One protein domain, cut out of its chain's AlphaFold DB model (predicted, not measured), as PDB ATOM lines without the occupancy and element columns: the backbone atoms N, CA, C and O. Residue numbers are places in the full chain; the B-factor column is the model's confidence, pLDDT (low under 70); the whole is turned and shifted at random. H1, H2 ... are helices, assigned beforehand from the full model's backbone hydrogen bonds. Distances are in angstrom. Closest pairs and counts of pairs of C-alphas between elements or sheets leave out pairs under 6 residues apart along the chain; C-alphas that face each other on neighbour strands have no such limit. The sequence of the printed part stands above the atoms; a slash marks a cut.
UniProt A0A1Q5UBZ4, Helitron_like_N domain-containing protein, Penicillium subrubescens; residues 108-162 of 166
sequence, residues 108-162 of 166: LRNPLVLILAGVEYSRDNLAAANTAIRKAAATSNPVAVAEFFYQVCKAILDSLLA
ATOM      1  N   LEU A 108     -36.805   4.634  -9.240       82.81
ATOM      2  CA  LEU A 108     -37.223   5.083 -10.579       82.81
ATOM      3  C   LEU A 108     -36.172   4.852 -11.679       82.81
ATOM      4  O   LEU A 108     -36.491   4.868 -12.871       82.81
ATOM      5  N   ARG A 109     -34.909   4.666 -11.286       80.38
ATOM      6  CA  ARG A 109     -33.775   4.484 -12.200       80.38
ATOM      7  C   ARG A 109     -33.204   3.069 -12.163       80.38
ATOM      8  O   ARG A 109     -32.244   2.808 -12.877       80.38
ATOM      9  N   ASN A 110     -33.776   2.169 -11.364       83.25
ATOM     10  CA  ASN A 110     -33.273   0.811 -11.219       83.25
ATOM     11  C   ASN A 110     -34.260  -0.199 -11.837       83.25
ATOM     12  O   ASN A 110     -35.429  -0.222 -11.446       83.25
ATOM     13  N   PRO A 111     -33.822  -1.040 -12.792       84.31
ATOM     14  CA  PRO A 111     -34.686  -2.039 -13.423       84.31
ATOM     15  C   PRO A 111     -35.187  -3.115 -12.451       84.31
ATOM     16  O   PRO A 111     -36.197  -3.750 -12.737       84.31
ATOM     17  N   LEU A 112     -34.556  -3.287 -11.284       86.69
ATOM     18  CA  LEU A 112     -34.988  -4.239 -10.259       86.69
ATOM     19  C   LEU A 112     -36.442  -4.008  -9.816       86.69
ATOM     20  O   LEU A 112     -37.143  -4.966  -9.514       86.69
ATOM     21  N   VAL A 113     -36.926  -2.760  -9.849       88.56
ATOM     22  CA  VAL A 113     -38.331  -2.447  -9.534       88.56
ATOM     23  C   VAL A 113     -39.299  -3.089 -10.532       88.56
ATOM     24  O   VAL A 113     -40.375  -3.511 -10.131       88.56
ATOM     25  N   LEU A 114     -38.929  -3.205 -11.813       88.25
ATOM     26  CA  LEU A 114     -39.764  -3.873 -12.823       88.25
ATOM     27  C   LEU A 114     -39.869  -5.370 -12.552       88.25
ATOM     28  O   LEU A 114     -40.961  -5.927 -12.618       88.25
ATOM     29  N   ILE A 115     -38.738  -5.987 -12.205       87.88
ATOM     30  CA  ILE A 115     -38.659  -7.412 -11.876       87.88
ATOM     31  C   ILE A 115     -39.546  -7.708 -10.663       87.88
ATOM     32  O   ILE A 115     -40.372  -8.614 -10.710       87.88
ATOM     33  N   LEU A 116     -39.432  -6.901  -9.604       89.75
ATOM     34  CA  LEU A 116     -40.255  -7.038  -8.397       89.75
ATOM     35  C   LEU A 116     -41.736  -6.715  -8.646       89.75
ATOM     36  O   LEU A 116     -42.610  -7.275  -7.998       89.75
ATOM     37  N   ALA A 117     -42.040  -5.852  -9.617       89.69
ATOM     38  CA  ALA A 117     -43.412  -5.576 -10.036       89.69
ATOM     39  C   ALA A 117     -44.018  -6.678 -10.928       89.69
ATOM     40  O   ALA A 117     -45.165  -6.531 -11.346       89.69
ATOM     41  N   GLY A 118     -43.277  -7.754 -11.229       87.81
ATOM     42  CA  GLY A 118     -43.736  -8.856 -12.076       87.81
ATOM     43  C   GLY A 118     -43.789  -8.518 -13.568       87.81
ATOM     44  O   GLY A 118     -44.471  -9.199 -14.328       87.81
ATOM     45  N   VAL A 119     -43.102  -7.459 -14.002       85.75
ATOM     46  CA  VAL A 119     -43.035  -7.086 -15.418       85.75
ATOM     47  C   VAL A 119     -42.065  -8.029 -16.124       85.75
ATOM     48  O   VAL A 119     -40.875  -8.047 -15.801       85.75
ATOM     49  N   GLU A 120     -42.565  -8.794 -17.098       76.00
ATOM     50  CA  GLU A 120     -41.725  -9.651 -17.936       76.00
ATOM     51  C   GLU A 120     -40.660  -8.815 -18.650       76.00
ATOM     52  O   GLU A 120     -40.947  -7.856 -19.373       76.00
ATOM     53  N   TYR A 121     -39.401  -9.163 -18.400       66.62
ATOM     54  CA  TYR A 121     -38.260  -8.364 -18.807       66.62
ATOM     55  C   TYR A 121     -37.104  -9.264 -19.240       66.62
ATOM     56  O   TYR A 121     -36.626 -10.092 -18.463       66.62
ATOM     57  N   SER A 122     -36.639  -9.101 -20.483       67.50
ATOM     58  CA  SER A 122     -35.458  -9.819 -20.980       67.50
ATOM     59  C   SER A 122     -34.184  -9.283 -20.318       67.50
ATOM     60  O   SER A 122     -33.967  -8.068 -20.280       67.50
ATOM     61  N   ARG A 123     -33.321 -10.186 -19.824       62.22
ATOM     62  CA  ARG A 123     -32.049  -9.833 -19.156       62.22
ATOM     63  C   ARG A 123     -31.117  -9.019 -20.054       62.22
ATOM     64  O   ARG A 123     -30.392  -8.170 -19.541       62.22
ATOM     65  N   ASP A 124     -31.199  -9.208 -21.369       63.91
ATOM     66  CA  ASP A 124     -30.338  -8.531 -22.348       63.91
ATOM     67  C   ASP A 124     -30.655  -7.037 -22.488       63.91
ATOM     68  O   ASP A 124     -29.825  -6.248 -22.932       63.91
ATOM     69  N   ASN A 125     -31.840  -6.612 -22.042       61.69
ATOM     70  CA  ASN A 125     -32.309  -5.238 -22.172       61.69
ATOM     71  C   ASN A 125     -32.115  -4.404 -20.903       61.69
ATOM     72  O   ASN A 125     -32.739  -3.349 -20.798       61.69
ATOM     73  N   LEU A 126     -31.277  -4.817 -19.941       59.00
ATOM     74  CA  LEU A 126     -31.166  -4.207 -18.597       59.00
ATOM     75  C   LEU A 126     -30.928  -2.683 -18.592       59.00
ATOM     76  O   LEU A 126     -31.410  -1.978 -17.704       59.00
ATOM     77  N   ALA A 127     -30.253  -2.161 -19.619       59.56
ATOM     78  CA  ALA A 127     -30.035  -0.727 -19.814       59.56
ATOM     79  C   ALA A 127     -31.192  -0.009 -20.548       59.56
ATOM     80  O   ALA A 127     -31.384   1.192 -20.366       59.56
ATOM     81  N   ALA A 128     -31.985  -0.730 -21.346       60.22
ATOM     82  CA  ALA A 128     -32.976  -0.188 -22.279       60.22
ATOM     83  C   ALA A 128     -34.393  -0.026 -21.700       60.22
ATOM     84  O   ALA A 128     -35.293   0.422 -22.413       60.22
ATOM     85  N   ALA A 129     -34.634  -0.361 -20.425       63.62
ATOM     86  CA  ALA A 129     -35.941  -0.116 -19.815       63.62
ATOM     87  C   ALA A 129     -36.318   1.369 -19.955       63.62
ATOM     88  O   ALA A 129     -35.621   2.257 -19.453       63.62
ATOM     89  N   ASN A 130     -37.434   1.639 -20.636       73.25
ATOM     90  CA  ASN A 130     -37.939   2.994 -20.794       73.25
ATOM     91  C   ASN A 130     -38.290   3.552 -19.405       73.25
ATOM     92  O   ASN A 130     -39.019   2.930 -18.628       73.25
ATOM     93  N   THR A 131     -37.781   4.742 -19.087       79.31
ATOM     94  CA  THR A 131     -38.087   5.465 -17.846       79.31
ATOM     95  C   THR A 131     -39.594   5.605 -17.612       79.31
ATOM     96  O   THR A 131     -40.033   5.540 -16.465       79.31
ATOM     97  N   ALA A 132     -40.395   5.718 -18.675       81.56
ATOM     98  CA  ALA A 132     -41.851   5.755 -18.582       81.56
ATOM     99  C   ALA A 132     -42.442   4.448 -18.028       81.56
ATOM    100  O   ALA A 132     -43.287   4.498 -17.138       81.56
ATOM    101  N   ILE A 133     -41.953   3.288 -18.482       82.62
ATOM    102  CA  ILE A 133     -42.415   1.969 -18.020       82.62
ATOM    103  C   ILE A 133     -42.038   1.767 -16.550       82.62
ATOM    104  O   ILE A 133     -42.884   1.382 -15.749       82.62
ATOM    105  N   ARG A 134     -40.798   2.108 -16.164       83.00
ATOM    106  CA  ARG A 134     -40.358   2.068 -14.753       83.00
ATOM    107  C   ARG A 134     -41.228   2.933 -13.859       83.00
ATOM    108  O   ARG A 134     -41.661   2.484 -12.803       83.00
ATOM    109  N   LYS A 135     -41.501   4.167 -14.287       83.38
ATOM    110  CA  LYS A 135     -42.340   5.093 -13.528       83.38
ATOM    111  C   LYS A 135     -43.770   4.569 -13.404       83.38
ATOM    112  O   LYS A 135     -44.320   4.611 -12.307       83.38
ATOM    113  N   ALA A 136     -44.345   4.054 -14.491       86.12
ATOM    114  CA  ALA A 136     -45.680   3.469 -14.481       86.12
ATOM    115  C   ALA A 136     -45.754   2.268 -13.527       86.12
ATOM    116  O   ALA A 136     -46.582   2.271 -12.626       86.12
ATOM    117  N   ALA A 137     -44.834   1.306 -13.637       85.31
ATOM    118  CA  ALA A 137     -44.789   0.132 -12.768       85.31
ATOM    119  C   ALA A 137     -44.594   0.498 -11.286       85.31
ATOM    120  O   ALA A 137     -45.327   0.006 -10.433       85.31
ATOM    121  N   ALA A 138     -43.664   1.410 -10.980       84.62
ATOM    122  CA  ALA A 138     -43.424   1.880  -9.615       84.62
ATOM    123  C   ALA A 138     -44.644   2.600  -9.014       84.62
ATOM    124  O   ALA A 138     -44.877   2.520  -7.810       84.62
ATOM    125  N   THR A 139     -45.417   3.309  -9.842       85.12
ATOM    126  CA  THR A 139     -46.629   4.019  -9.401       85.12
ATOM    127  C   THR A 139     -47.803   3.062  -9.217       85.12
ATOM    128  O   THR A 139     -48.545   3.187  -8.247       85.12
ATOM    129  N   SER A 140     -47.961   2.094 -10.121       88.38
ATOM    130  CA  SER A 140     -49.044   1.108 -10.072       88.38
ATOM    131  C   SER A 140     -48.838   0.042  -8.994       88.38
ATOM    132  O   SER A 140     -49.814  -0.519  -8.508       88.38
ATOM    133  N   ASN A 141     -47.587  -0.237  -8.609       89.62
ATOM    134  CA  ASN A 141     -47.247  -1.219  -7.585       89.62
ATOM    135  C   ASN A 141     -46.272  -0.631  -6.539       89.62
ATOM    136  O   ASN A 141     -45.059  -0.853  -6.609       89.62
ATOM    137  N   PRO A 142     -46.778   0.106  -5.530       86.44
ATOM    138  CA  PRO A 142     -45.942   0.657  -4.462       86.44
ATOM    139  C   PRO A 142     -45.310  -0.421  -3.563       86.44
ATOM    140  O   PRO A 142     -44.305  -0.141  -2.906       86.44
ATOM    141  N   VAL A 143     -45.848  -1.649  -3.545       90.25
ATOM    142  CA  VAL A 143     -45.259  -2.780  -2.804       90.25
ATOM    143  C   VAL A 143     -43.917  -3.170  -3.420       90.25
ATOM    144  O   VAL A 143     -42.931  -3.261  -2.695       90.25
ATOM    145  N   ALA A 144     -43.831  -3.257  -4.750       90.12
ATOM    146  CA  ALA A 144     -42.571  -3.524  -5.448       90.12
ATOM    147  C   ALA A 144     -41.491  -2.464  -5.149       90.12
ATOM    148  O   ALA A 144     -40.305  -2.779  -5.050       90.12
ATOM    149  N   VAL A 145     -41.885  -1.201  -4.951       89.56
ATOM    150  CA  VAL A 145     -40.968  -0.123  -4.538       89.56
ATOM    151  C   VAL A 145     -40.464  -0.324  -3.103       89.56
ATOM    152  O   VAL A 145     -39.289  -0.069  -2.821       89.56
ATOM    153  N   ALA A 146     -41.331  -0.775  -2.193       89.62
ATOM    154  CA  ALA A 146     -40.960  -1.080  -0.813       89.62
ATOM    155  C   ALA A 146     -40.034  -2.305  -0.733       89.62
ATOM    156  O   ALA A 146     -39.001  -2.251  -0.064       89.62
ATOM    157  N   GLU A 147     -40.350  -3.371  -1.471       91.88
ATOM    158  CA  GLU A 147     -39.508  -4.564  -1.587       91.88
ATOM    159  C   GLU A 147     -38.146  -4.230  -2.190       91.88
ATOM    160  O   GLU A 147     -37.124  -4.656  -1.658       91.88
ATOM    161  N   PHE A 148     -38.109  -3.402  -3.238       91.88
ATOM    162  CA  PHE A 148     -36.860  -2.917  -3.819       91.88
ATOM    163  C   PHE A 148     -35.973  -2.256  -2.763       91.88
ATOM    164  O   PHE A 148     -34.788  -2.570  -2.660       91.88
ATOM    165  N   PHE A 149     -36.542  -1.346  -1.971       90.19
ATOM    166  CA  PHE A 149     -35.793  -0.665  -0.922       90.19
ATOM    167  C   PHE A 149     -35.261  -1.654   0.117       90.19
ATOM    168  O   PHE A 149     -34.070  -1.621   0.430       90.19
ATOM    169  N   TYR A 150     -36.116  -2.557   0.599       91.75
ATOM    170  CA  TYR A 150     -35.734  -3.573   1.571       91.75
ATOM    171  C   TYR A 150     -34.597  -4.461   1.054       91.75
ATOM    172  O   TYR A 150     -33.581  -4.595   1.729       91.75
ATOM    173  N   GLN A 151     -34.725  -5.002  -0.159       92.50
ATOM    174  CA  GLN A 151     -33.725  -5.889  -0.752       92.50
ATOM    175  C   GLN A 151     -32.387  -5.177  -0.973       92.50
ATOM    176  O   GLN A 151     -31.338  -5.748  -0.689       92.50
ATOM    177  N   VAL A 152     -32.398  -3.918  -1.427       92.06
ATOM    178  CA  VAL A 152     -31.155  -3.156  -1.623       92.06
ATOM    179  C   VAL A 152     -30.489  -2.818  -0.292       92.06
ATOM    180  O   VAL A 152     -29.279  -2.981  -0.164       92.06
ATOM    181  N   CYS A 153     -31.250  -2.375   0.712       90.75
ATOM    182  CA  CYS A 153     -30.700  -2.115   2.042       90.75
ATOM    183  C   CYS A 153     -30.133  -3.387   2.664       90.75
ATOM    184  O   CYS A 153     -28.997  -3.367   3.129       90.75
ATOM    185  N   LYS A 154     -30.881  -4.491   2.609       91.69
ATOM    186  CA  LYS A 154     -30.429  -5.792   3.093       91.69
ATOM    187  C   LYS A 154     -29.149  -6.231   2.387       91.69
ATOM    188  O   LYS A 154     -28.175  -6.533   3.052       91.69
ATOM    189  N   ALA A 155     -29.095  -6.168   1.056       91.38
ATOM    190  CA  ALA A 155     -27.893  -6.528   0.305       91.38
ATOM    191  C   ALA A 155     -26.678  -5.656   0.666       91.38
ATOM    192  O   ALA A 155     -25.560  -6.154   0.719       91.38
ATOM    193  N   ILE A 156     -26.863  -4.361   0.936       90.56
ATOM    194  CA  ILE A 156     -25.757  -3.499   1.377       90.56
ATOM    195  C   ILE A 156     -25.305  -3.879   2.793       90.56
ATOM    196  O   ILE A 156     -24.111  -4.033   3.033       90.56
ATOM    197  N   LEU A 157     -26.231  -4.042   3.736       89.44
ATOM    198  CA  LEU A 157     -25.889  -4.367   5.124       89.44
ATOM    199  C   LEU A 157     -25.266  -5.766   5.250       89.44
ATOM    200  O   LEU A 157     -24.275  -5.943   5.958       89.44
ATOM    201  N   ASP A 158     -25.814  -6.743   4.537       91.94
ATOM    202  CA  ASP A 158     -25.395  -8.138   4.613       91.94
ATOM    203  C   ASP A 158     -24.127  -8.376   3.788       91.94
ATOM    204  O   ASP A 158     -23.185  -8.986   4.280       91.94
ATOM    205  N   SER A 159     -24.074  -7.885   2.544       88.31
ATOM    206  CA  SER A 159     -22.983  -8.224   1.620       88.31
ATOM    207  C   SER A 159     -21.823  -7.234   1.653       88.31
ATOM    208  O   SER A 159     -20.679  -7.648   1.499       88.31
ATOM    209  N   LEU A 160     -22.087  -5.930   1.811       86.88
ATOM    210  CA  LEU A 160     -21.019  -4.920   1.832       86.88
ATOM    211  C   LEU A 160     -20.466  -4.709   3.242       86.88
ATOM    212  O   LEU A 160     -19.259  -4.548   3.400       86.88
ATOM    213  N   LEU A 161     -21.339  -4.677   4.252       86.56
ATOM    214  CA  LEU A 161     -20.944  -4.432   5.641       86.56
ATOM    215  C   LEU A 161     -20.812  -5.708   6.477       86.56
ATOM    216  O   LEU A 161     -20.391  -5.610   7.626       86.56
ATOM    217  N   ALA A 162     -21.149  -6.874   5.913       84.62
ATOM    218  CA  ALA A 162     -21.012  -8.176   6.566       84.62
ATOM    219  C   ALA A 162     -21.684  -8.238   7.952       84.62
ATOM    220  O   ALA A 162     -21.203  -8.888   8.871       84.62
TER     221      ALA A 162
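This is residues 108 to 162 of the 166 residues of the protein "Helitron_like_N domain-containing protein" of Penicillium subrubescens (UniProt A0A1Q5UBZ4). Short H1 packs in the corner between H2 and the much longer H3, and residues 153 to 162, mostly H3, stick out as an arm. A long loop, residues 117 to 130, joins H1 to H2. The printed part has 55 residues with three named helices, H1, H2, H3 in chain order, and no named strand: all helix. It is only just compact, close to loose, with a radius of gyration of the C-alphas of 11.9 A and spans of 34 by 25 by 16 A.

H1, residues 112 to 116, begins at C-alpha 112 (-34.988, -4.239, -10.259) and is 6.2 A long. H2, residues 131 to 140, measures 14.1 A. H3, residues 142 to 160, measures 26.3 A and ends at C-alpha 160 (-21.019, -4.920, 1.832).

H1 touches H2, closest at the C-alphas of Leu 114 and Arg 134, 6.3 A. H1 touches H3 with residues 144 to 148 of H3 alone, closest at the C-alphas of Leu 116 and Ala 144, 5.1 A. H2 and H3 are close but not clearly touching, only just about perpendicular at 72 degrees; their closest C-alphas, Ala 138 and Val 145, are 6.0 A apart. In H1, H2 and H3 every O i to N i+4 pair is within hydrogen-bond range.

The C-alphas of Ala 132 and Ala 162 are farthest apart, 35.5 A. The printed part has no cut. The link H1 to H2 is long, H2 to H3 tight. Residues 121 to 129 have pLDDT under 70.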